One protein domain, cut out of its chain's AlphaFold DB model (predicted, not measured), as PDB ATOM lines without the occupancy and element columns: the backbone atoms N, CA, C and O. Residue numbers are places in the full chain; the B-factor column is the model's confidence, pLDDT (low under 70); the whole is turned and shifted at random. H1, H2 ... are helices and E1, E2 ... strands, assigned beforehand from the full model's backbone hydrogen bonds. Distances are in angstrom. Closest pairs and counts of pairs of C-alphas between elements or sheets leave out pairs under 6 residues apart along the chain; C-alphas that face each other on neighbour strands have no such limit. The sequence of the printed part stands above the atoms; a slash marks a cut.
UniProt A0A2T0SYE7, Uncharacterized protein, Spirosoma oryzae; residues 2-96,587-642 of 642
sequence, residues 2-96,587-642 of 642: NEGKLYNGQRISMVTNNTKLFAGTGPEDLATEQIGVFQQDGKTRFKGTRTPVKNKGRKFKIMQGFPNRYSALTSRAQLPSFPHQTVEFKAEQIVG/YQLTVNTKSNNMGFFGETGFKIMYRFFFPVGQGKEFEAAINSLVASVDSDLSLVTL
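Overview. This is residues 2 to 96 and 587 to 642 of the 642 residues of an uncharacterized protein of Spirosoma oryzae (UniProt A0A2T0SYE7). Two small twisted sheets, one of four strands, E1, E7, E6 and E5, and one of three, E3, E2 and E4, share one helix, H2, which packs on both. Long loops join the parts, and two stretches stick out from this body: residues 2 to 7, and residues 71 to 80, of which 72 to 76 are the short helix H1. The printed part has 151 residues, with two named helices and seven named strands in the order E1 E2 E3 E4 H1 E5 E6 E7 H2; the larger sheet is mixed and the smaller antiparallel. The class is mixed, helices and strands, but the named elements hold just 61 residues. The whole is compact, with a radius of gyration of the C-alphas of 16.5 A and spans of 49 by 44 by 33 A.

Arrangement. E1, residues 10 to 15, is an edge strand, parallel to E7, residues 605 to 615, at 21 degrees; N 14 and O 611 are 2.9 A apart, within hydrogen-bond range. E2, residues 35 to 41, and E3, residues 45 to 48, form a hairpin, with N 41 and O 45 at 2.8 A. On the other side of E2 is E4, residues 60 to 64, antiparallel to it at 148 degrees, with N 38 and O 61 at 2.8 A. Residues 63 to 64 of E4 also pair, antiparallel, with residues 84 to 85. The closest C-alphas of E1 and E4 are those of Met 14 and Gln 64, 6.9 A apart. H1, residues 72 to 76, is on neither sheet. E5, residues 94 to 96, is antiparallel to E6, residues 587 to 594, with N 590 and O 96 at 2.8 A. E6 and E7 form a hairpin, with N 589 and O 610 at 2.8 A. H2, residues 620 to 631, is on the larger sheet in two layers, a helix on one face of a sheet, at a height over the sheet of 9.8 A; the C-alphas of Tyr 587 and Glu 623, the closest of E6 and H2, are 7.8 A apart. H2 is also on the smaller sheet, where the C-alphas of Val 37 and Ala 625 are 7.7 A apart, the closest of E2 and H2. In H1 and H2 every O i to N i+4 pair is within hydrogen-bond range.

Along the chain. E1 begins at C-alpha 10, (149.393, 154.843, 184.150), and is 16.5 A long. E2 is 18.5 A long, E6 22.5 A and E7 32.8 A. H2 is 15.9 A long and ends at C-alpha 631, (140.229, 160.022, 161.943).

Size, cuts and confidence. The C-alphas farthest apart are those of Ala 72 and Asp 636, 49.9 A. Residues 97 to 586 are not printed, and C-alphas 96 and 587 are 10.5 A apart across this cut. The links E1 to E2, E3 to E4 and H1 to E5 are long. The pLDDT is under 70 at residues 2 to 10, 67 to 83, 594 to 605 and 634.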
ATOM      1  N   ASN A   2     153.029 146.468 199.737       23.62
ATOM      2  CA  ASN A   2     153.408 147.873 199.704       23.62
ATOM      3  C   ASN A   2     152.315 148.568 198.907       23.62
ATOM      4  O   ASN A   2     152.152 148.305 197.717       23.62
ATOM      5  N   GLU A   3     151.539 149.400 199.592       28.08
ATOM      6  CA  GLU A   3     150.675 150.404 198.988       28.08
ATOM      7  C   GLU A   3     151.571 151.385 198.224       28.08
ATOM      8  O   GLU A   3     151.976 152.435 198.723       28.08
ATOM      9  N   GLY A   4     151.956 150.999 197.006       28.28
ATOM     10  CA  GLY A   4     152.555 151.903 196.045       28.28
ATOM     11  C   GLY A   4     151.530 152.987 195.762       28.28
ATOM     12  O   GLY A   4     150.543 152.742 195.072       28.28
ATOM     13  N   LYS A   5     151.728 154.162 196.363       30.75
ATOM     14  CA  LYS A   5     150.914 155.349 196.119       30.75
ATOM     15  C   LYS A   5     150.791 155.553 194.609       30.75
ATOM     16  O   LYS A   5     151.767 155.819 193.913       30.75
ATOM     17  N   LEU A   6     149.565 155.359 194.141       42.78
ATOM     18  CA  LEU A   6     149.124 155.443 192.760       42.78
ATOM     19  C   LEU A   6     149.239 156.907 192.306       42.78
ATOM     20  O   LEU A   6     148.464 157.751 192.752       42.78
ATOM     21  N   TYR A   7     150.215 157.230 191.453       34.41
ATOM     22  CA  TYR A   7     150.341 158.565 190.860       34.41
ATOM     23  C   TYR A   7     149.589 158.656 189.522       34.41
ATOM     24  O   TYR A   7     149.529 157.702 188.749       34.41
ATOM     25  N   ASN A   8     149.007 159.831 189.265       33.41
ATOM     26  CA  ASN A   8     148.253 160.180 188.061       33.41
ATOM     27  C   ASN A   8     149.018 159.851 186.761       33.41
ATOM     28  O   ASN A   8     150.057 160.447 186.483       33.41
ATOM     29  N   GLY A   9     148.441 158.963 185.943       47.72
ATOM     30  CA  GLY A   9     148.898 158.620 184.591       47.72
ATOM     31  C   GLY A   9     149.606 157.267 184.516       47.72
ATOM     32  O   GLY A   9     150.832 157.208 184.509       47.72
ATOM     33  N   GLN A  10     148.839 156.176 184.417       60.91
ATOM     34  CA  GLN A  10     149.393 154.843 184.150       60.91
ATOM     35  C   GLN A  10     150.153 154.858 182.812       60.91
ATOM     36  O   GLN A  10     149.580 155.264 181.801       60.91
ATOM     37  N   ARG A  11     151.425 154.435 182.809       70.56
ATOM     38  CA  ARG A  11     152.259 154.289 181.604       70.56
ATOM     39  C   ARG A  11     152.525 152.810 181.369       70.56
ATOM     40  O   ARG A  11     153.265 152.200 182.131       70.56
ATOM     41  N   ILE A  12     151.902 152.243 180.346       85.06
ATOM     42  CA  ILE A  12     152.074 150.836 179.966       85.06
ATOM     43  C   ILE A  12     152.816 150.808 178.641       85.06
ATOM     44  O   ILE A  12     152.460 151.551 177.730       85.06
ATOM     45  N   SER A  13     153.827 149.957 178.528       88.88
ATOM     46  CA  SER A  13     154.728 149.947 177.382       88.88
ATOM     47  C   SER A  13     154.720 148.596 176.686       88.88
ATOM     48  O   SER A  13     154.783 147.552 177.332       88.88
ATOM     49  N   MET A  14     154.639 148.622 175.362       90.31
ATOM     50  CA  MET A  14     154.702 147.445 174.500       90.31
ATOM     51  C   MET A  14     155.786 147.682 173.455       90.31
ATOM     52  O   MET A  14     155.753 148.685 172.744       90.31
ATOM     53  N   VAL A  15     156.758 146.781 173.372       91.69
ATOM     54  CA  VAL A  15     157.918 146.924 172.481       91.69
ATOM     55  C   VAL A  15     157.922 145.775 171.503       91.69
ATOM     56  O   VAL A  15     157.929 144.642 171.955       91.69
ATOM     57  N   THR A  16     157.970 146.022 170.198       91.56
ATOM     58  CA  THR A  16     158.020 144.947 169.198       91.56
ATOM     59  C   THR A  16     159.244 145.058 168.304       91.56
ATOM     60  O   THR A  16     159.553 146.142 167.830       91.56
ATOM     61  N   ASN A  17     159.901 143.933 168.007       89.75
ATOM     62  CA  ASN A  17     160.797 143.826 166.847       89.75
ATOM     63  C   ASN A  17     160.133 143.090 165.667       89.75
ATOM     64  O   ASN A  17     160.704 143.012 164.581       89.75
ATOM     65  N   ASN A  18     158.921 142.562 165.859       89.31
ATOM     66  CA  ASN A  18     158.083 141.978 164.817       89.31
ATOM     67  C   ASN A  18     157.064 143.022 164.346       89.31
ATOM     68  O   ASN A  18     155.959 143.158 164.880       89.31
ATOM     69  N   THR A  19     157.475 143.795 163.352       85.75
ATOM     70  CA  THR A  19     156.829 145.059 162.977       85.75
ATOM     71  C   THR A  19     155.620 144.898 162.062       85.75
ATOM     72  O   THR A  19     154.899 145.861 161.813       85.75
ATOM     73  N   LYS A  20     155.327 143.668 161.621       88.75
ATOM     74  CA  LYS A  20     154.117 143.362 160.852       88.75
ATOM     75  C   LYS A  20     152.892 143.423 161.751       88.75
ATOM     76  O   LYS A  20     152.742 142.591 162.646       88.75
ATOM     77  N   LEU A  21     151.965 144.329 161.452       90.69
ATOM     78  CA  LEU A  21     150.721 144.438 162.199       90.69
ATOM     79  C   LEU A  21     149.869 143.179 161.990       90.69
ATOM     80  O   LEU A  21     149.627 142.742 160.854       90.69
ATOM     81  N   PHE A  22     149.416 142.583 163.089       91.12
ATOM     82  CA  PHE A  22     148.614 141.368 163.046       91.12
ATOM     83  C   PHE A  22     147.265 141.587 162.342       91.12
ATOM     84  O   PHE A  22     146.569 142.578 162.568       91.12
ATOM     85  N   ALA A  23     146.879 140.618 161.512       86.00
ATOM     86  CA  ALA A  23     145.560 140.511 160.903       86.00
ATOM     87  C   ALA A  23     145.129 139.044 160.963       86.00
ATOM     88  O   ALA A  23     145.797 138.186 160.392       86.00
ATOM     89  N   GLY A  24     144.032 138.749 161.654       84.06
ATOM     90  CA  GLY A  24     143.613 137.369 161.876       84.06
ATOM     91  C   GLY A  24     142.329 137.256 162.684       84.06
ATOM     92  O   GLY A  24     141.654 138.253 162.960       84.06
ATOM     93  N   THR A  25     141.960 136.020 163.005       82.88
ATOM     94  CA  THR A  25     140.645 135.667 163.549       82.88
ATOM     95  C   THR A  25     140.496 135.953 165.032       82.88
ATOM     96  O   THR A  25     139.426 136.417 165.433       82.88
ATOM     97  N   GLY A  26     141.553 135.755 165.818       82.88
ATOM     98  CA  GLY A  26     141.526 136.010 167.252       82.88
ATOM     99  C   GLY A  26     142.901 136.346 167.837       82.88
ATOM    100  O   GLY A  26     143.915 136.243 167.145       82.88
ATOM    101  N   PRO A  27     142.954 136.813 169.098       79.06
ATOM    102  CA  PRO A  27     144.203 137.095 169.811       79.06
ATOM    103  C   PRO A  27     145.149 135.899 169.963       79.06
ATOM    104  O   PRO A  27     146.349 136.090 170.126       79.06
ATOM    105  N   GLU A  28     144.613 134.683 169.939       79.75
ATOM    106  CA  GLU A  28     145.352 133.424 170.042       79.75
ATOM    107  C   GLU A  28     146.347 133.199 168.894       79.75
ATOM    108  O   GLU A  28     147.329 132.484 169.078       79.75
ATOM    109  N   ASP A  29     146.132 133.850 167.750       83.00
ATOM    110  CA  ASP A  29     146.970 133.725 166.554       83.00
ATOM    111  C   ASP A  29     148.145 134.731 166.540       83.00
ATOM    112  O   ASP A  29     148.904 134.789 165.569       83.00
ATOM    113  N   LEU A  30     148.298 135.564 167.581       84.81
ATOM    114  CA  LEU A  30     149.392 136.536 167.676       84.81
ATOM    115  C   LEU A  30     150.746 135.827 167.756       84.81
ATOM    116  O   LEU A  30     151.034 135.110 168.718       84.81
ATOM    117  N   ALA A  31     151.619 136.096 166.785       85.19
ATOM    118  CA  ALA A  31     153.000 135.645 166.859       85.19
ATOM    119  C   ALA A  31     153.745 136.339 168.012       85.19
ATOM    120  O   ALA A  31     153.388 137.433 168.453       85.19
ATOM    121  N   THR A  32     154.824 135.719 168.486       82.75
ATOM    122  CA  THR A  32     155.694 136.303 169.512       82.75
ATOM    123  C   THR A  32     156.188 137.695 169.101       82.75
ATOM    124  O   THR A  32     156.545 137.919 167.942       82.75
ATOM    125  N   GLU A  33     156.155 138.629 170.057       84.94
ATOM    126  CA  GLU A  33     156.483 140.058 169.930       84.94
ATOM    127  C   GLU A  33     155.545 140.866 169.023       84.94
ATOM    128  O   GLU A  33     155.553 142.090 169.100       84.94
ATOM    129  N   GLN A  34     154.685 140.224 168.228       90.00
ATOM    130  CA  GLN A  34     153.805 140.893 167.274       90.00
ATOM    131  C   GLN A  34     152.735 141.731 167.977       90.00
ATOM    132  O   GLN A  34     152.121 141.284 168.944       90.00
ATOM    133  N   ILE A  35     152.460 142.922 167.446       92.31
ATOM    134  CA  ILE A  35     151.363 143.781 167.909       92.31
ATOM    135  C   ILE A  35     150.154 143.611 166.985       92.31
ATOM    136  O   ILE A  35     150.289 143.526 165.763       92.31
ATOM    137  N   GLY A  36     148.957 143.586 167.571       92.88
ATOM    138  CA  GLY A  36     147.690 143.583 166.851       92.88
ATOM    139  C   GLY A  36     146.705 144.606 167.398       92.88
ATOM    140  O   GLY A  36     146.557 144.756 168.612       92.88
ATOM    141  N   VAL A  37     145.993 145.276 166.489       94.00
ATOM    142  CA  VAL A  37     144.824 146.097 166.819       94.00
ATOM    143  C   VAL A  37     143.578 145.249 166.602       94.00
ATOM    144  O   VAL A  37     143.343 144.734 165.509       94.00
ATOM    145  N   PHE A  38     142.772 145.090 167.646       92.31
ATOM    146  CA  PHE A  38     141.596 144.234 167.622       92.31
ATOM    147  C   PHE A  38     140.323 145.051 167.736       92.31
ATOM    148  O   PHE A  38     140.176 145.872 168.643       92.31
ATOM    149  N   GLN A  39     139.367 144.761 166.861       91.56
ATOM    150  CA  GLN A  39     138.028 145.329 166.897       91.56
ATOM    151  C   GLN A  39     137.027 144.262 167.338       91.56
ATOM    152  O   GLN A  39     137.082 143.117 166.888       91.56
ATOM    153  N   GLN A  40     136.105 144.635 168.224       90.19
ATOM    154  CA  GLN A  40     135.049 143.743 168.688       90.19
ATOM    155  C   GLN A  40     134.166 143.293 167.514       90.19
ATOM    156  O   GLN A  40     133.674 144.116 166.741       90.19
ATOM    157  N   ASP A  41     133.943 141.988 167.402       84.00
ATOM    158  CA  ASP A  41     133.076 141.361 166.412       84.00
ATOM    159  C   ASP A  41     132.030 140.498 167.138       84.00
ATOM    160  O   ASP A  41     132.343 139.509 167.802       84.00
ATOM    161  N   GLY A  42     130.766 140.922 167.102       79.94
ATOM    162  CA  GLY A  42     129.702 140.340 167.928       79.94
ATOM    163  C   GLY A  42     129.780 140.731 169.415       79.94
ATOM    164  O   GLY A  42     130.230 141.820 169.765       79.94
ATOM    165  N   LYS A  43     129.276 139.865 170.311       73.88
ATOM    166  CA  LYS A  43     129.147 140.182 171.752       73.88
ATOM    167  C   LYS A  43     130.456 140.052 172.536       73.88
ATOM    168  O   LYS A  43     130.682 140.853 173.434       73.88
ATOM    169  N   THR A  44     131.305 139.076 172.209       74.12
ATOM    170  CA  THR A  44     132.478 138.716 173.034       74.12
ATOM    171  C   THR A  44     133.773 138.503 172.252       74.12
ATOM    172  O   THR A  44     134.833 138.414 172.866       74.12
ATOM    173  N   ARG A  45     133.722 138.406 170.917       83.75
ATOM    174  CA  ARG A  45     134.907 138.116 170.101       83.75
ATOM    175  C   ARG A  45     135.580 139.400 169.638       83.75
ATOM    176  O   ARG A  45     134.950 140.447 169.522       83.75
ATOM    177  N   PHE A  46     136.874 139.298 169.379       88.75
ATOM    178  CA  PHE A  46     137.720 140.386 168.916       88.75
ATOM    179  C   PHE A  46     138.544 139.888 167.739       88.75
ATOM    180  O   PHE A  46     139.252 138.896 167.877       88.75
ATOM    181  N   LYS A  47     138.455 140.582 166.606       90.25
ATOM    182  CA  LYS A  47     139.147 140.225 165.367       90.25
ATOM    183  C   LYS A  47     140.282 141.210 165.100       90.25
ATOM    184  O   LYS A  47     140.088 142.417 165.262       90.25
ATOM    185  N   GLY A  48     141.447 140.708 164.695       89.62
ATOM    186  CA  GLY A  48     142.588 141.545 164.325       89.62
ATOM    187  C   GLY A  48     142.317 142.284 163.015       89.62
ATOM    188  O   GLY A  48     141.877 141.673 162.040       89.62
ATOM    189  N   THR A  49     142.566 143.591 162.983       88.88
ATOM    190  CA  THR A  49     142.338 144.442 161.809       88.88
ATOM    191  C   THR A  49     143.487 145.425 161.606       88.88
ATOM    192  O   THR A  49     144.034 145.967 162.562       88.88
ATOM    193  N   ARG A  50     143.828 145.681 160.338       88.62
ATOM    194  CA  ARG A  50     144.816 146.701 159.939       88.62
ATOM    195  C   ARG A  50     144.186 148.062 159.659       88.62
ATOM    196  O   ARG A  50     144.881 149.066 159.619       88.62
ATOM    197  N   THR A  51     142.871 148.095 159.475       88.56
ATOM    198  CA  THR A  51     142.101 149.301 159.149       88.56
ATOM    199  C   THR A  51     140.931 149.420 160.125       88.56
ATOM    200  O   THR A  51     139.776 149.198 159.745       88.56
ATOM    201  N   PRO A  52     141.199 149.649 161.422       88.81
ATOM    202  CA  PRO A  52     140.143 149.839 162.405       88.81
ATOM    203  C   PRO A  52     139.367 151.125 162.087       88.81
ATOM    204  O   PRO A  52     139.948 152.179 161.827       88.81
ATOM    205  N   VAL A  53     138.038 151.029 162.121       86.56
ATOM    206  CA  VAL A  53     137.123 152.160 161.913       86.56
ATOM    207  C   VAL A  53     136.067 152.141 163.011       86.56
ATOM    208  O   VAL A  53     135.552 151.069 163.368       86.56
ATOM    209  N   LYS A  54     135.733 153.320 163.548       86.06
ATOM    210  CA  LYS A  54     134.650 153.508 164.515       86.06
ATOM    211  C   LYS A  54     133.370 152.823 164.041       86.06
ATOM    212  O   LYS A  54     132.909 152.991 162.916       86.06
ATOM    213  N   ASN A  55     132.762 152.077 164.953       83.50
ATOM    214  CA  ASN A  55     131.457 151.467 164.754       83.50
ATOM    215  C   ASN A  55     130.683 151.520 166.075       83.50
ATOM    216  O   ASN A  55     131.253 151.318 167.150       83.50
ATOM    217  N   LYS A  56     129.386 151.821 165.997       79.31
ATOM    218  CA  LYS A  56     128.543 152.137 167.150       79.31
ATOM    219  C   LYS A  56     128.591 151.016 168.191       79.31
ATOM    220  O   LYS A  56     128.173 149.890 167.941       79.31
ATOM    221  N   GLY A  57     129.094 151.348 169.381       75.69
ATOM    222  CA  GLY A  57     129.146 150.444 170.532       75.69
ATOM    223  C   GLY A  57     130.247 149.382 170.492       75.69
ATOM    224  O   GLY A  57     130.395 148.668 171.483       75.69
ATOM    225  N   ARG A  58     131.031 149.289 169.409       85.69
ATOM    226  CA  ARG A  58     132.153 148.350 169.323       85.69
ATOM    227  C   ARG A  58     133.357 148.883 170.091       85.69
ATOM    228  O   ARG A  58     133.700 150.060 169.985       85.69
ATOM    229  N   LYS A  59     133.989 147.998 170.853       90.12
ATOM    230  CA  LYS A  59     135.229 148.280 171.570       90.12
ATOM    231  C   LYS A  59     136.446 147.833 170.762       90.12
ATOM    232  O   LYS A  59     136.357 146.972 169.886       90.12
ATOM    233  N   PHE A  60     137.584 148.401 171.116       91.56
ATOM    234  CA  PHE A  60     138.901 148.095 170.600       91.56
ATOM    235  C   PHE A  60     139.803 147.667 171.751       91.56
ATOM    236  O   PHE A  60     139.595 148.057 172.902       91.56
ATOM    237  N   LYS A  61     140.804 146.860 171.427       91.06
ATOM    238  CA  LYS A  61     141.921 146.552 172.316       91.06
ATOM    239  C   LYS A  61     143.174 146.339 171.484       91.06
ATOM    240  O   LYS A  61     143.090 145.852 170.358       91.06
ATOM    241  N   ILE A  62     144.323 146.703 172.028       92.62
ATOM    242  CA  ILE A  62     145.622 146.466 171.398       92.62
ATOM    243  C   ILE A  62     146.338 145.430 172.246       92.62
ATOM    244  O   ILE A  62     146.305 145.500 173.475       92.62
ATOM    245  N   MET A  63     146.916 144.431 171.596       89.62
ATOM    246  CA  MET A  63     147.553 143.309 172.270       89.62
ATOM    247  C   MET A  63     148.898 143.024 171.635       89.62
ATOM    248  O   MET A  63     149.069 143.185 170.425       89.62
ATOM    249  N   GLN A  64     149.817 142.553 172.462       88.25
ATOM    250  CA  GLN A  64     151.110 142.065 172.039       88.25
ATOM    251  C   GLN A  64     151.229 140.565 172.326       88.25
ATOM    252  O   GLN A  64     150.876 140.100 173.412       88.25
ATOM    253  N   GLY A  65     151.734 139.813 171.349       80.12
ATOM    254  CA  GLY A  65     152.043 138.398 171.503       80.12
ATOM    255  C   GLY A  65     153.271 138.182 172.386       80.12
ATOM    256  O   GLY A  65     154.301 138.831 172.211       80.12
ATOM    257  N   PHE A  66     153.180 137.232 173.316       72.88
ATOM    258  CA  PHE A  66     154.286 136.833 174.194       72.88
ATOM    259  C   PHE A  66     154.702 135.396 173.909       72.88
ATOM    260  O   PHE A  66     153.859 134.587 173.513       72.88
ATOM    261  N   PRO A  67     155.982 135.045 174.120       64.12
ATOM    262  CA  PRO A  67     156.394 133.653 174.086       64.12
ATOM    263  C   PRO A  67     155.702 132.912 175.237       64.12
ATOM    264  O   PRO A  67     156.111 133.000 176.390       64.12
ATOM    265  N   ASN A  68     154.628 132.182 174.941       56.44
ATOM    266  CA  ASN A  68     153.958 131.351 175.935       56.44
ATOM    267  C   ASN A  68     154.738 130.043 176.104       56.44
ATOM    268  O   ASN A  68     154.444 129.035 175.463       56.44
ATOM    269  N   ARG A  69     155.780 130.064 176.939       57.31
ATOM    270  CA  ARG A  69     156.450 128.837 177.372       57.31
ATOM    271  C   ARG A  69     155.790 128.365 178.657       57.31
ATOM    272  O   ARG A  69     155.993 128.942 179.721       57.31
ATOM    273  N   TYR A  70     154.998 127.299 178.558       56.19
ATOM    274  CA  TYR A  70     154.531 126.595 179.746       56.19
ATOM    275  C   TYR A  70     155.749 126.152 180.568       56.19
ATOM    276  O   TYR A  70     156.569 125.363 180.100       56.19
ATOM    277  N   SER A  71     155.865 126.660 181.793       60.25
ATOM    278  CA  SER A  71     156.830 126.188 182.778       60.25
ATOM    279  C   SER A  71     156.061 125.635 183.969       60.25
ATOM    280  O   SER A  71     155.198 126.302 184.542       60.25
ATOM    281  N   ALA A  72     156.378 124.404 184.374       60.16
ATOM    282  CA  ALA A  72     155.782 123.803 185.566       60.16
ATOM    283  C   ALA A  72     156.022 124.669 186.819       60.16
ATOM    284  O   ALA A  72     155.217 124.646 187.747       60.16
ATOM    285  N   LEU A  73     157.096 125.467 186.828       60.66
ATOM    286  CA  LEU A  73     157.407 126.417 187.892       60.66
ATOM    287  C   LEU A  73     156.477 127.639 187.867       60.66
ATOM    288  O   LEU A  73     155.922 127.970 188.910       60.66
ATOM    289  N   THR A  74     156.230 128.265 186.707       61.22
ATOM    290  CA  THR A  74     155.311 129.422 186.612       61.22
ATOM    291  C   THR A  74     153.866 129.027 186.907       61.22
ATOM    292  O   THR A  74     153.152 129.758 187.590       61.22
ATOM    293  N   SER A  75     153.460 127.831 186.467       63.22
ATOM    294  CA  SER A  75     152.137 127.261 186.737       63.22
ATOM    295  C   SER A  75     151.935 126.922 188.220       63.22
ATOM    296  O   SER A  75     150.875 127.216 188.769       63.22
ATOM    297  N   ARG A  76     152.948 126.358 188.898       63.31
ATOM    298  CA  ARG A  76     152.888 126.063 190.343       63.31
ATOM    299  C   ARG A  76     152.994 127.310 191.216       63.31
ATOM    300  O   ARG A  76     152.385 127.348 192.278       63.31
ATOM    301  N   ALA A  77     153.736 128.319 190.767       62.44
ATOM    302  CA  ALA A  77     153.870 129.600 191.454       62.44
ATOM    303  C   ALA A  77     152.682 130.553 191.209       62.44
ATOM    304  O   ALA A  77     152.696 131.663 191.731       62.44
ATOM    305  N   GLN A  78     151.669 130.132 190.432       64.25
ATOM    306  CA  GLN A  78     150.487 130.932 190.076       64.25
ATOM    307  C   GLN A  78     150.850 132.324 189.535       64.25
ATOM    308  O   GLN A  78     150.167 133.313 189.806       64.25
ATOM    309  N   LEU A  79     151.949 132.409 188.780       61.88
ATOM    310  CA  LEU A  79     152.417 133.687 188.260       61.88
ATOM    311  C   LEU A  79     151.459 134.193 187.169       61.88
ATOM    312  O   LEU A  79     150.995 133.399 186.344       61.88
ATOM    313  N   PRO A  80     151.148 135.500 187.147       57.50
ATOM    314  CA  PRO A  80     150.196 136.061 186.200       57.50
ATOM    315  C   PRO A  80     150.674 135.876 184.754       57.50
ATOM    316  O   PRO A  80     151.687 136.425 184.323       57.50
ATOM    317  N   SER A  81     149.903 135.110 183.981       54.56
ATOM    318  CA  SER A  81     150.196 134.760 182.585       54.56
ATOM    319  C   SER A  81     149.447 135.637 181.576       54.56
ATOM    320  O   SER A  81     149.259 135.239 180.426       54.56
ATOM    321  N   PHE A  82     148.942 136.798 182.003       60.81
ATOM    322  CA  PHE A  82     148.138 137.652 181.134       60.81
ATOM    323  C   PHE A  82     148.996 138.217 179.983       60.81
ATOM    324  O   PHE A  82     150.150 138.608 180.208       60.81
ATOM    325  N   PRO A  83     148.458 138.262 178.748       65.12
ATOM    326  CA  PRO A  83     149.129 138.912 177.627       65.12
ATOM    327  C   PRO A  83     149.236 140.417 177.887       65.12
ATOM    328  O   PRO A  83     148.367 140.987 178.555       65.12
ATOM    329  N   HIS A  84     150.265 141.085 177.350       79.06
ATOM    330  CA  HIS A  84     150.297 142.544 177.447       79.06
ATOM    331  C   HIS A  84     149.225 143.093 176.511       79.06
ATOM    332  O   HIS A  84     149.273 142.913 175.294       79.06
ATOM    333  N   GLN A  85     148.212 143.707 177.109       85.12
ATOM    334  CA  GLN A  85     147.040 144.203 176.408       85.12
ATOM    335  C   GLN A  85     146.592 145.527 177.007       85.12
ATOM    336  O   GLN A  85     146.774 145.785 178.197       85.12
ATOM    337  N   THR A  86     145.971 146.354 176.178       87.25
ATOM    338  CA  THR A  86     145.236 147.517 176.656       87.25
ATOM    339  C   THR A  86     143.941 147.066 177.318       87.25
ATOM    340  O   THR A  86     143.379 146.016 176.994       87.25
ATOM    341  N   VAL A  87     143.397 147.915 178.182       86.31
ATOM    342  CA  VAL A  87     141.969 147.862 178.518       86.31
ATOM    343  C   VAL A  87     141.125 147.949 177.247       86.31
ATOM    344  O   VAL A  87     141.571 148.467 176.221       86.31
ATOM    345  N   GLU A  88     139.892 147.462 177.308       88.62
ATOM    346  CA  GLU A  88     138.956 147.672 176.212       88.62
ATOM    347  C   GLU A  88     138.501 149.133 176.190       88.62
ATOM    348  O   GLU A  88     138.055 149.667 177.210       88.62
ATOM    349  N   PHE A  89     138.557 149.772 175.026       88.69
ATOM    350  CA  PHE A  89     138.171 151.170 174.868       88.69
ATOM    351  C   PHE A  89     137.342 151.397 173.612       88.69
ATOM    352  O   PHE A  89     137.420 150.651 172.642       88.69
ATOM    353  N   LYS A  90     136.509 152.430 173.621       89.56
ATOM    354  CA  LYS A  90     135.811 152.917 172.431       89.56
ATOM    355  C   LYS A  90     136.669 153.962 171.731       89.56
ATOM    356  O   LYS A  90     137.475 154.628 172.374       89.56
ATOM    357  N   ALA A  91     136.457 154.140 170.434       89.00
ATOM    358  CA  ALA A  91     137.215 155.105 169.648       89.00
ATOM    359  C   ALA A  91     137.077 156.542 170.209       89.00
ATOM    360  O   ALA A  91     138.062 157.262 170.302       89.00
ATOM    361  N   GLU A  92     135.897 156.907 170.731       88.06
ATOM    362  CA  GLU A  92     135.628 158.198 171.396       88.06
ATOM    363  C   GLU A  92     136.385 158.408 172.716       88.06
ATOM    364  O   GLU A  92     136.381 159.503 173.268       88.06
ATOM    365  N   GLN A  93     136.985 157.355 173.274       88.88
ATOM    366  CA  GLN A  93     137.747 157.437 174.520       88.88
ATOM    367  C   GLN A  93     139.222 157.760 174.282       88.88
ATOM    368  O   GLN A  93     139.959 157.927 175.253       88.88
ATOM    369  N   ILE A  94     139.663 157.851 173.025       89.94
ATOM    370  CA  ILE A  94     141.006 158.316 172.689       89.94
ATOM    371  C   ILE A  94     141.053 159.824 172.940       89.94
ATOM    372  O   ILE A  94     140.289 160.587 172.361       89.94
ATOM    373  N   VAL A  95     141.943 160.244 173.836       89.62
ATOM    374  CA  VAL A  95     142.110 161.652 174.240       89.62
ATOM    375  C   VAL A  95     143.492 162.206 173.906       89.62
ATOM    376  O   VAL A  95     143.756 163.375 174.163       89.62
ATOM    377  N   GLY A  96     144.388 161.374 173.375       89.69
ATOM    378  CA  GLY A  96     145.711 161.795 172.933       89.69
ATOM    379  C   GLY A  96     146.343 160.753 172.025       89.69
ATOM    380  O   GLY A  96     146.260 159.555 172.305       89.69
ATOM    381  N   TYR A 587     155.155 155.587 169.847       94.88
ATOM    382  CA  TYR A 587     153.774 155.995 169.643       94.88
ATOM    383  C   TYR A 587     153.031 155.998 170.977       94.88
ATOM    384  O   TYR A 587     152.958 154.977 171.661       94.88
ATOM    385  N   GLN A 588     152.454 157.135 171.353       93.88
ATOM    386  CA  GLN A 588     151.736 157.322 172.609       93.88
ATOM    387  C   GLN A 588     150.234 157.422 172.359       93.88
ATOM    388  O   GLN A 588     149.750 158.411 171.809       93.88
ATOM    389  N   LEU A 589     149.482 156.427 172.827       92.44
ATOM    390  CA  LEU A 589     148.023 156.430 172.816       92.44
ATOM    391  C   LEU A 589     147.495 156.675 174.225       92.44
ATOM    392  O   LEU A 589     147.676 155.847 175.117       92.44
ATOM    393  N   THR A 590     146.794 157.784 174.427       90.81
ATOM    394  CA  THR A 590     146.136 158.084 175.701       90.81
ATOM    395  C   THR A 590     144.645 157.813 175.603       90.81
ATOM    396  O   THR A 590     143.946 158.393 174.771       90.81
ATOM    397  N   VAL A 591     144.147 156.962 176.496       88.88
ATOM    398  CA  VAL A 591     142.738 156.576 176.575       88.88
ATOM    399  C   VAL A 591     142.154 157.025 177.909       88.88
ATOM    400  O   VAL A 591     142.755 156.819 178.964       88.88
ATOM    401  N   ASN A 592     140.965 157.623 177.871       86.94
ATOM    402  CA  ASN A 592     140.178 157.954 179.051       86.94
ATOM    403  C   ASN A 592     139.142 156.856 179.324       86.94
ATOM    404  O   ASN A 592     138.078 156.798 178.695       86.94
ATOM    405  N   THR A 593     139.447 155.977 180.274       72.94
ATOM    406  CA  THR A 593     138.501 154.955 180.707       72.94
ATOM    407  C   THR A 593     137.546 155.544 181.730       72.94
ATOM    408  O   THR A 593     137.943 155.944 182.824       72.94
ATOM    409  N   LYS A 594     136.257 155.553 181.386       64.94
ATOM    410  CA  LYS A 594     135.197 155.801 182.357       64.94
ATOM    411  C   LYS A 594     135.031 154.551 183.216       64.94
ATOM    412  O   LYS A 594     134.648 153.503 182.695       64.94
ATOM    413  N   SER A 595     135.328 154.654 184.507       51.72
ATOM    414  CA  SER A 595     134.886 153.652 185.471       51.72
ATOM    415  C   SER A 595     133.385 153.837 185.689       51.72
ATOM    416  O   SER A 595     132.956 154.875 186.193       51.72
ATOM    417  N   ASN A 596     132.579 152.840 185.320       45.34
ATOM    418  CA  ASN A 596     131.208 152.746 185.813       45.34
ATOM    419  C   ASN A 596     131.261 152.251 187.266       45.34
ATOM    420  O   ASN A 596     130.948 151.094 187.543       45.34
ATOM    421  N   ASN A 597     131.665 153.110 188.200       41.59
ATOM    422  CA  ASN A 597     131.405 152.846 189.608       41.59
ATOM    423  C   ASN A 597     129.908 153.061 189.849       41.59
ATOM    424  O   ASN A 597     129.424 154.188 189.896       41.59
ATOM    425  N   MET A 598     129.167 151.962 189.995       40.94
ATOM    426  CA  MET A 598     127.801 151.949 190.528       40.94
ATOM    427  C   MET A 598     127.803 152.288 192.032       40.94
ATOM    428  O   MET A 598     127.437 151.464 192.866       40.94
ATOM    429  N   GLY A 599     128.249 153.486 192.403       42.00
ATOM    430  CA  GLY A 599     128.327 153.924 193.793       42.00
ATOM    431  C   GLY A 599     128.168 155.433 193.936       42.00
ATOM    432  O   GLY A 599     128.442 156.188 193.016       42.00
ATOM    433  N   PHE A 600     127.736 155.849 195.126       47.28
ATOM    434  CA  PHE A 600     127.382 157.208 195.575       47.28
ATOM    435  C   PHE A 600     128.482 158.291 195.409       47.28
ATOM    436  O   PHE A 600     128.267 159.452 195.740       47.28
ATOM    437  N   PHE A 601     129.652 157.931 194.882       44.81
ATOM    438  CA  PHE A 601     130.755 158.829 194.548       44.81
ATOM    439  C   PHE A 601     130.899 158.820 193.022       44.81
ATOM    440  O   PHE A 601     131.196 157.772 192.457       44.81
ATOM    441  N   GLY A 602     130.609 159.953 192.370       43.75
ATOM    442  CA  GLY A 602     130.384 160.073 190.921       43.75
ATOM    443  C   GLY A 602     131.484 159.547 189.981       43.75
ATOM    444  O   GLY A 602     132.524 159.044 190.403       43.75
ATOM    445  N   GLU A 603     131.238 159.675 188.668       48.97
ATOM    446  CA  GLU A 603     132.138 159.214 187.597       48.97
ATOM    447  C   GLU A 603     133.586 159.695 187.824       48.97
ATOM    448  O   GLU A 603     133.911 160.863 187.622       48.97
ATOM    449  N   THR A 604     134.482 158.779 188.199       52.69
ATOM    450  CA  THR A 604     135.929 159.022 188.211       52.69
ATOM    451  C   THR A 604     136.523 158.386 186.956       52.69
ATOM    452  O   THR A 604     136.728 157.175 186.867       52.69
ATOM    453  N   GLY A 605     136.732 159.198 185.920       61.62
ATOM    454  CA  GLY A 605     137.516 158.790 184.754       61.62
ATOM    455  C   GLY A 605     139.006 158.812 185.093       61.62
ATOM    456  O   GLY A 605     139.480 159.778 185.690       61.62
ATOM    457  N   PHE A 606     139.751 157.777 184.704       70.94
ATOM    458  CA  PHE A 606     141.215 157.775 184.783       70.94
ATOM    459  C   PHE A 606     141.821 157.646 183.382       70.94
ATOM    460  O   PHE A 606     141.268 156.982 182.503       70.94
ATOM    461  N   LYS A 607     142.948 158.328 183.162       82.81
ATOM    462  CA  LYS A 607     143.672 158.323 181.886       82.81
ATOM    463  C   LYS A 607     144.819 157.316 181.943       82.81
ATOM    464  O   LYS A 607     145.620 157.346 182.880       82.81
ATOM    465  N   ILE A 608     144.913 156.473 180.920       84.88
ATOM    466  CA  ILE A 608     146.009 155.519 180.722       84.88
ATOM    467  C   ILE A 608     146.751 155.911 179.450       84.88
ATOM    468  O   ILE A 608     146.120 156.090 178.407       84.88
ATOM    469  N   MET A 609     148.074 156.031 179.529       87.56
ATOM    470  CA  MET A 609     148.948 156.228 178.379       87.56
ATOM    471  C   MET A 609     149.638 154.909 178.031       87.56
ATOM    472  O   MET A 609     150.397 154.356 178.828       87.56
ATOM    473  N   TYR A 610     149.392 154.429 176.820       90.56
ATOM    474  CA  TYR A 610     150.083 153.293 176.234       90.56
ATOM    475  C   TYR A 610     151.204 153.794 175.330       90.56
ATOM    476  O   TYR A 610     150.964 154.639 174.469       90.56
ATOM    477  N   ARG A 611     152.415 153.283 175.536       93.06
ATOM    478  CA  ARG A 611     153.613 153.593 174.753       93.06
ATOM    479  C   ARG A 611     153.944 152.372 173.903       93.06
ATOM    480  O   ARG A 611     154.178 151.293 174.443       93.06
ATOM    481  N   PHE A 612     153.944 152.528 172.590       94.00
ATOM    482  CA  PHE A 612     154.293 151.467 171.654       94.00
ATOM    483  C   PHE A 612     155.625 151.800 170.999       94.00
ATOM    484  O   PHE A 612     155.768 152.880 170.432       94.00
ATOM    485  N   PHE A 613     156.578 150.879 171.072       95.38
ATOM    486  CA  PHE A 613     157.921 151.064 170.534       95.38
ATOM    487  C   PHE A 613     158.151 150.151 169.337       95.38
ATOM    488  O   PHE A 613     157.980 148.932 169.439       95.38
ATOM    489  N   PHE A 614     158.578 150.747 168.226       95.31
ATOM    490  CA  PHE A 614     158.927 150.055 166.986       95.31
ATOM    491  C   PHE A 614     160.329 150.482 166.547       95.31
ATOM    492  O   PHE A 614     160.655 151.652 166.710       95.31
ATOM    493  N   PRO A 615     161.161 149.594 165.978       95.06
ATOM    494  CA  PRO A 615     162.411 149.991 165.347       95.06
ATOM    495  C   PRO A 615     162.189 151.134 164.354       95.06
ATOM    496  O   PRO A 615     161.157 151.157 163.675       95.06
ATOM    497  N   VAL A 616     163.158 152.050 164.264       93.81
ATOM    498  CA  VAL A 616     163.064 153.271 163.440       93.81
ATOM    499  C   VAL A 616     162.485 152.992 162.053       93.81
ATOM    500  O   VAL A 616     162.985 152.141 161.313       93.81
ATOM    501  N   GLY A 617     161.419 153.714 161.709       91.38
ATOM    502  CA  GLY A 617     160.739 153.660 160.415       91.38
ATOM    503  C   GLY A 617     159.849 152.435 160.191       91.38
ATOM    504  O   GLY A 617     159.178 152.352 159.164       91.38
ATOM    505  N   GLN A 618     159.794 151.480 161.124       92.62
ATOM    506  CA  GLN A 618     159.055 150.226 160.938       92.62
ATOM    507  C   GLN A 618     157.649 150.225 161.564       92.62
ATOM    508  O   GLN A 618     156.890 149.280 161.368       92.62
ATOM    509  N   GLY A 619     157.259 151.284 162.281       92.12
ATOM    510  CA  GLY A 619     155.938 151.414 162.914       92.12
ATOM    511  C   GLY A 619     154.788 151.829 161.986       92.12
ATOM    512  O   GLY A 619     153.665 152.019 162.450       92.12
ATOM    513  N   LYS A 620     155.028 151.963 160.675       93.25
ATOM    514  CA  LYS A 620     154.091 152.595 159.730       93.25
ATOM    515  C   LYS A 620     152.739 151.907 159.584       93.25
ATOM    516  O   LYS A 620     151.726 152.593 159.478       93.25
ATOM    517  N   GLU A 621     152.691 150.575 159.623       93.12
ATOM    518  CA  GLU A 621     151.408 149.856 159.582       93.12
ATOM    519  C   GLU A 621     150.561 150.143 160.835       93.12
ATOM    520  O   GLU A 621     149.346 150.320 160.735       93.12
ATOM    521  N   PHE A 622     151.193 150.224 162.009       94.62
ATOM    522  CA  PHE A 622     150.517 150.544 163.267       94.62
ATOM    523  C   PHE A 622     150.072 152.011 163.315       94.62
ATOM    524  O   PHE A 622     148.928 152.292 163.666       94.62
ATOM    525  N   GLU A 623     150.943 152.930 162.891       93.81
ATOM    526  CA  GLU A 623     150.644 154.358 162.742       93.81
ATOM    527  C   GLU A 623     149.408 154.575 161.860       93.81
ATOM    528  O   GLU A 623     148.459 155.234 162.280       93.81
ATOM    529  N   ALA A 624     149.373 153.955 160.676       93.38
ATOM    530  CA  ALA A 624     148.243 154.042 159.757       93.38
ATOM    531  C   ALA A 624     146.950 153.471 160.362       93.38
ATOM    532  O   ALA A 624     145.881 154.068 160.213       93.38
ATOM    533  N   ALA A 625     147.039 152.348 161.083       93.81
ATOM    534  CA  ALA A 625     145.886 151.739 161.736       93.81
ATOM    535  C   ALA A 625     145.288 152.657 162.813       93.81
ATOM    536  O   ALA A 625     144.079 152.886 162.824       93.81
ATOM    537  N   ILE A 626     146.109 153.221 163.703       94.00
ATOM    538  CA  ILE A 626     145.613 154.117 164.754       94.00
ATOM    539  C   ILE A 626     145.168 155.465 164.175       94.00
ATOM    540  O   ILE A 626     144.119 155.957 164.581       94.00
ATOM    541  N   ASN A 627     145.862 156.012 163.172       93.94
ATOM    542  CA  ASN A 627     145.412 157.209 162.452       93.94
ATOM    543  C   ASN A 627     144.026 157.006 161.822       93.94
ATOM    544  O   ASN A 627     143.175 157.881 161.946       93.94
ATOM    545  N   SER A 628     143.765 155.845 161.207       90.56
ATOM    546  CA  SER A 628     142.434 155.484 160.690       90.56
ATOM    547  C   SER A 628     141.377 155.477 161.798       90.56
ATOM    548  O   SER A 628     140.270 155.990 161.618       90.56
ATOM    549  N   LEU A 629     141.716 154.934 162.970       90.44
ATOM    550  CA  LEU A 629     140.807 154.918 164.110       90.44
ATOM    551  C   LEU A 629     140.530 156.332 164.635       90.44
ATOM    552  O   LEU A 629     139.368 156.666 164.835       90.44
ATOM    553  N   VAL A 630     141.557 157.163 164.818       90.88
ATOM    554  CA  VAL A 630     141.428 158.553 165.293       90.88
ATOM    555  C   VAL A 630     140.629 159.398 164.297       90.88
ATOM    556  O   VAL A 630     139.650 160.033 164.684       90.88
ATOM    557  N   ALA A 631     140.955 159.321 163.004       89.19
ATOM    558  CA  ALA A 631     140.229 160.022 161.943       89.19
ATOM    559  C   ALA A 631     138.740 159.640 161.894       89.19
ATOM    560  O   ALA A 631     137.891 160.461 161.563       89.19
ATOM    561  N   SER A 632     138.395 158.403 162.264       87.31
ATOM    562  CA  SER A 632     137.001 157.945 162.264       87.31
ATOM    563  C   SER A 632     136.128 158.550 163.372       87.31
ATOM    564  O   SER A 632     134.913 158.352 163.357       87.31
ATOM    565  N   VAL A 633     136.714 159.250 164.351       83.00
ATOM    566  CA  VAL A 633     136.012 159.738 165.553       83.00
ATOM    567  C   VAL A 633     135.605 161.209 165.459       83.00
ATOM    568  O   VAL A 633     134.822 161.639 166.300       83.00
ATOM    569  N   ASP A 634     136.034 161.938 164.423       68.69
ATOM    570  CA  ASP A 634     135.892 163.402 164.322       68.69
ATOM    571  C   ASP A 634     136.387 164.101 165.601       68.69
ATOM    572  O   ASP A 634     135.673 164.826 166.292       68.69
ATOM    573  N   SER A 635     137.611 163.745 166.001       70.38
ATOM    574  CA  SER A 635     138.303 164.339 167.144       70.38
ATOM    575  C   SER A 635     139.256 165.435 166.673       70.38
ATOM    576  O   SER A 635     139.966 165.208 165.697       70.38
ATOM    577  N   ASP A 636     139.410 166.518 167.442       79.31
ATOM    578  CA  ASP A 636     140.421 167.579 167.228       79.31
ATOM    579  C   ASP A 636     141.888 167.103 167.384       79.31
ATOM    580  O   ASP A 636     142.821 167.899 167.488       79.31
ATOM    581  N   LEU A 637     142.116 165.789 167.462       86.12
ATOM    582  CA  LEU A 637     143.438 165.195 167.608       86.12
ATOM    583  C   LEU A 637     144.172 165.199 166.266       86.12
ATOM    584  O   LEU A 637     143.653 164.738 165.250       86.12
ATOM    585  N   SER A 638     145.421 165.661 166.281       86.06
ATOM    586  CA  SER A 638     146.310 165.579 165.126       86.06
ATOM    587  C   SER A 638     146.652 164.128 164.790       86.06
ATOM    588  O   SER A 638     146.946 163.324 165.678       86.06
ATOM    589  N   LEU A 639     146.674 163.805 163.496       89.94
ATOM    590  CA  LEU A 639     147.218 162.536 163.017       89.94
ATOM    591  C   LEU A 639     148.744 162.543 163.139       89.94
ATOM    592  O   LEU A 639     149.391 163.570 162.938       89.94
ATOM    593  N   VAL A 640     149.313 161.388 163.468       90.44
ATOM    594  CA  VAL A 640     150.761 161.230 163.641       90.44
ATOM    595  C   VAL A 640     151.405 160.894 162.302       90.44
ATOM    596  O   VAL A 640     150.867 160.100 161.534       90.44
ATOM    597  N   THR A 641     152.568 161.479 162.022       88.50
ATOM    598  CA  THR A 641     153.410 161.117 160.874       88.50
ATOM    599  C   THR A 641     154.873 161.220 161.288       88.50
ATOM    600  O   THR A 641     155.347 162.327 161.533       88.50
ATOM    601  N   LEU A 642     155.548 160.072 161.439       83.50
ATOM    602  CA  LEU A 642     156.949 159.988 161.896       83.50
ATOM    603  C   LEU A 642     158.003 159.819 160.799       83.50
ATOM    604  O   LEU A 642     157.679 159.208 159.757       83.50
TER     605      LEU A 642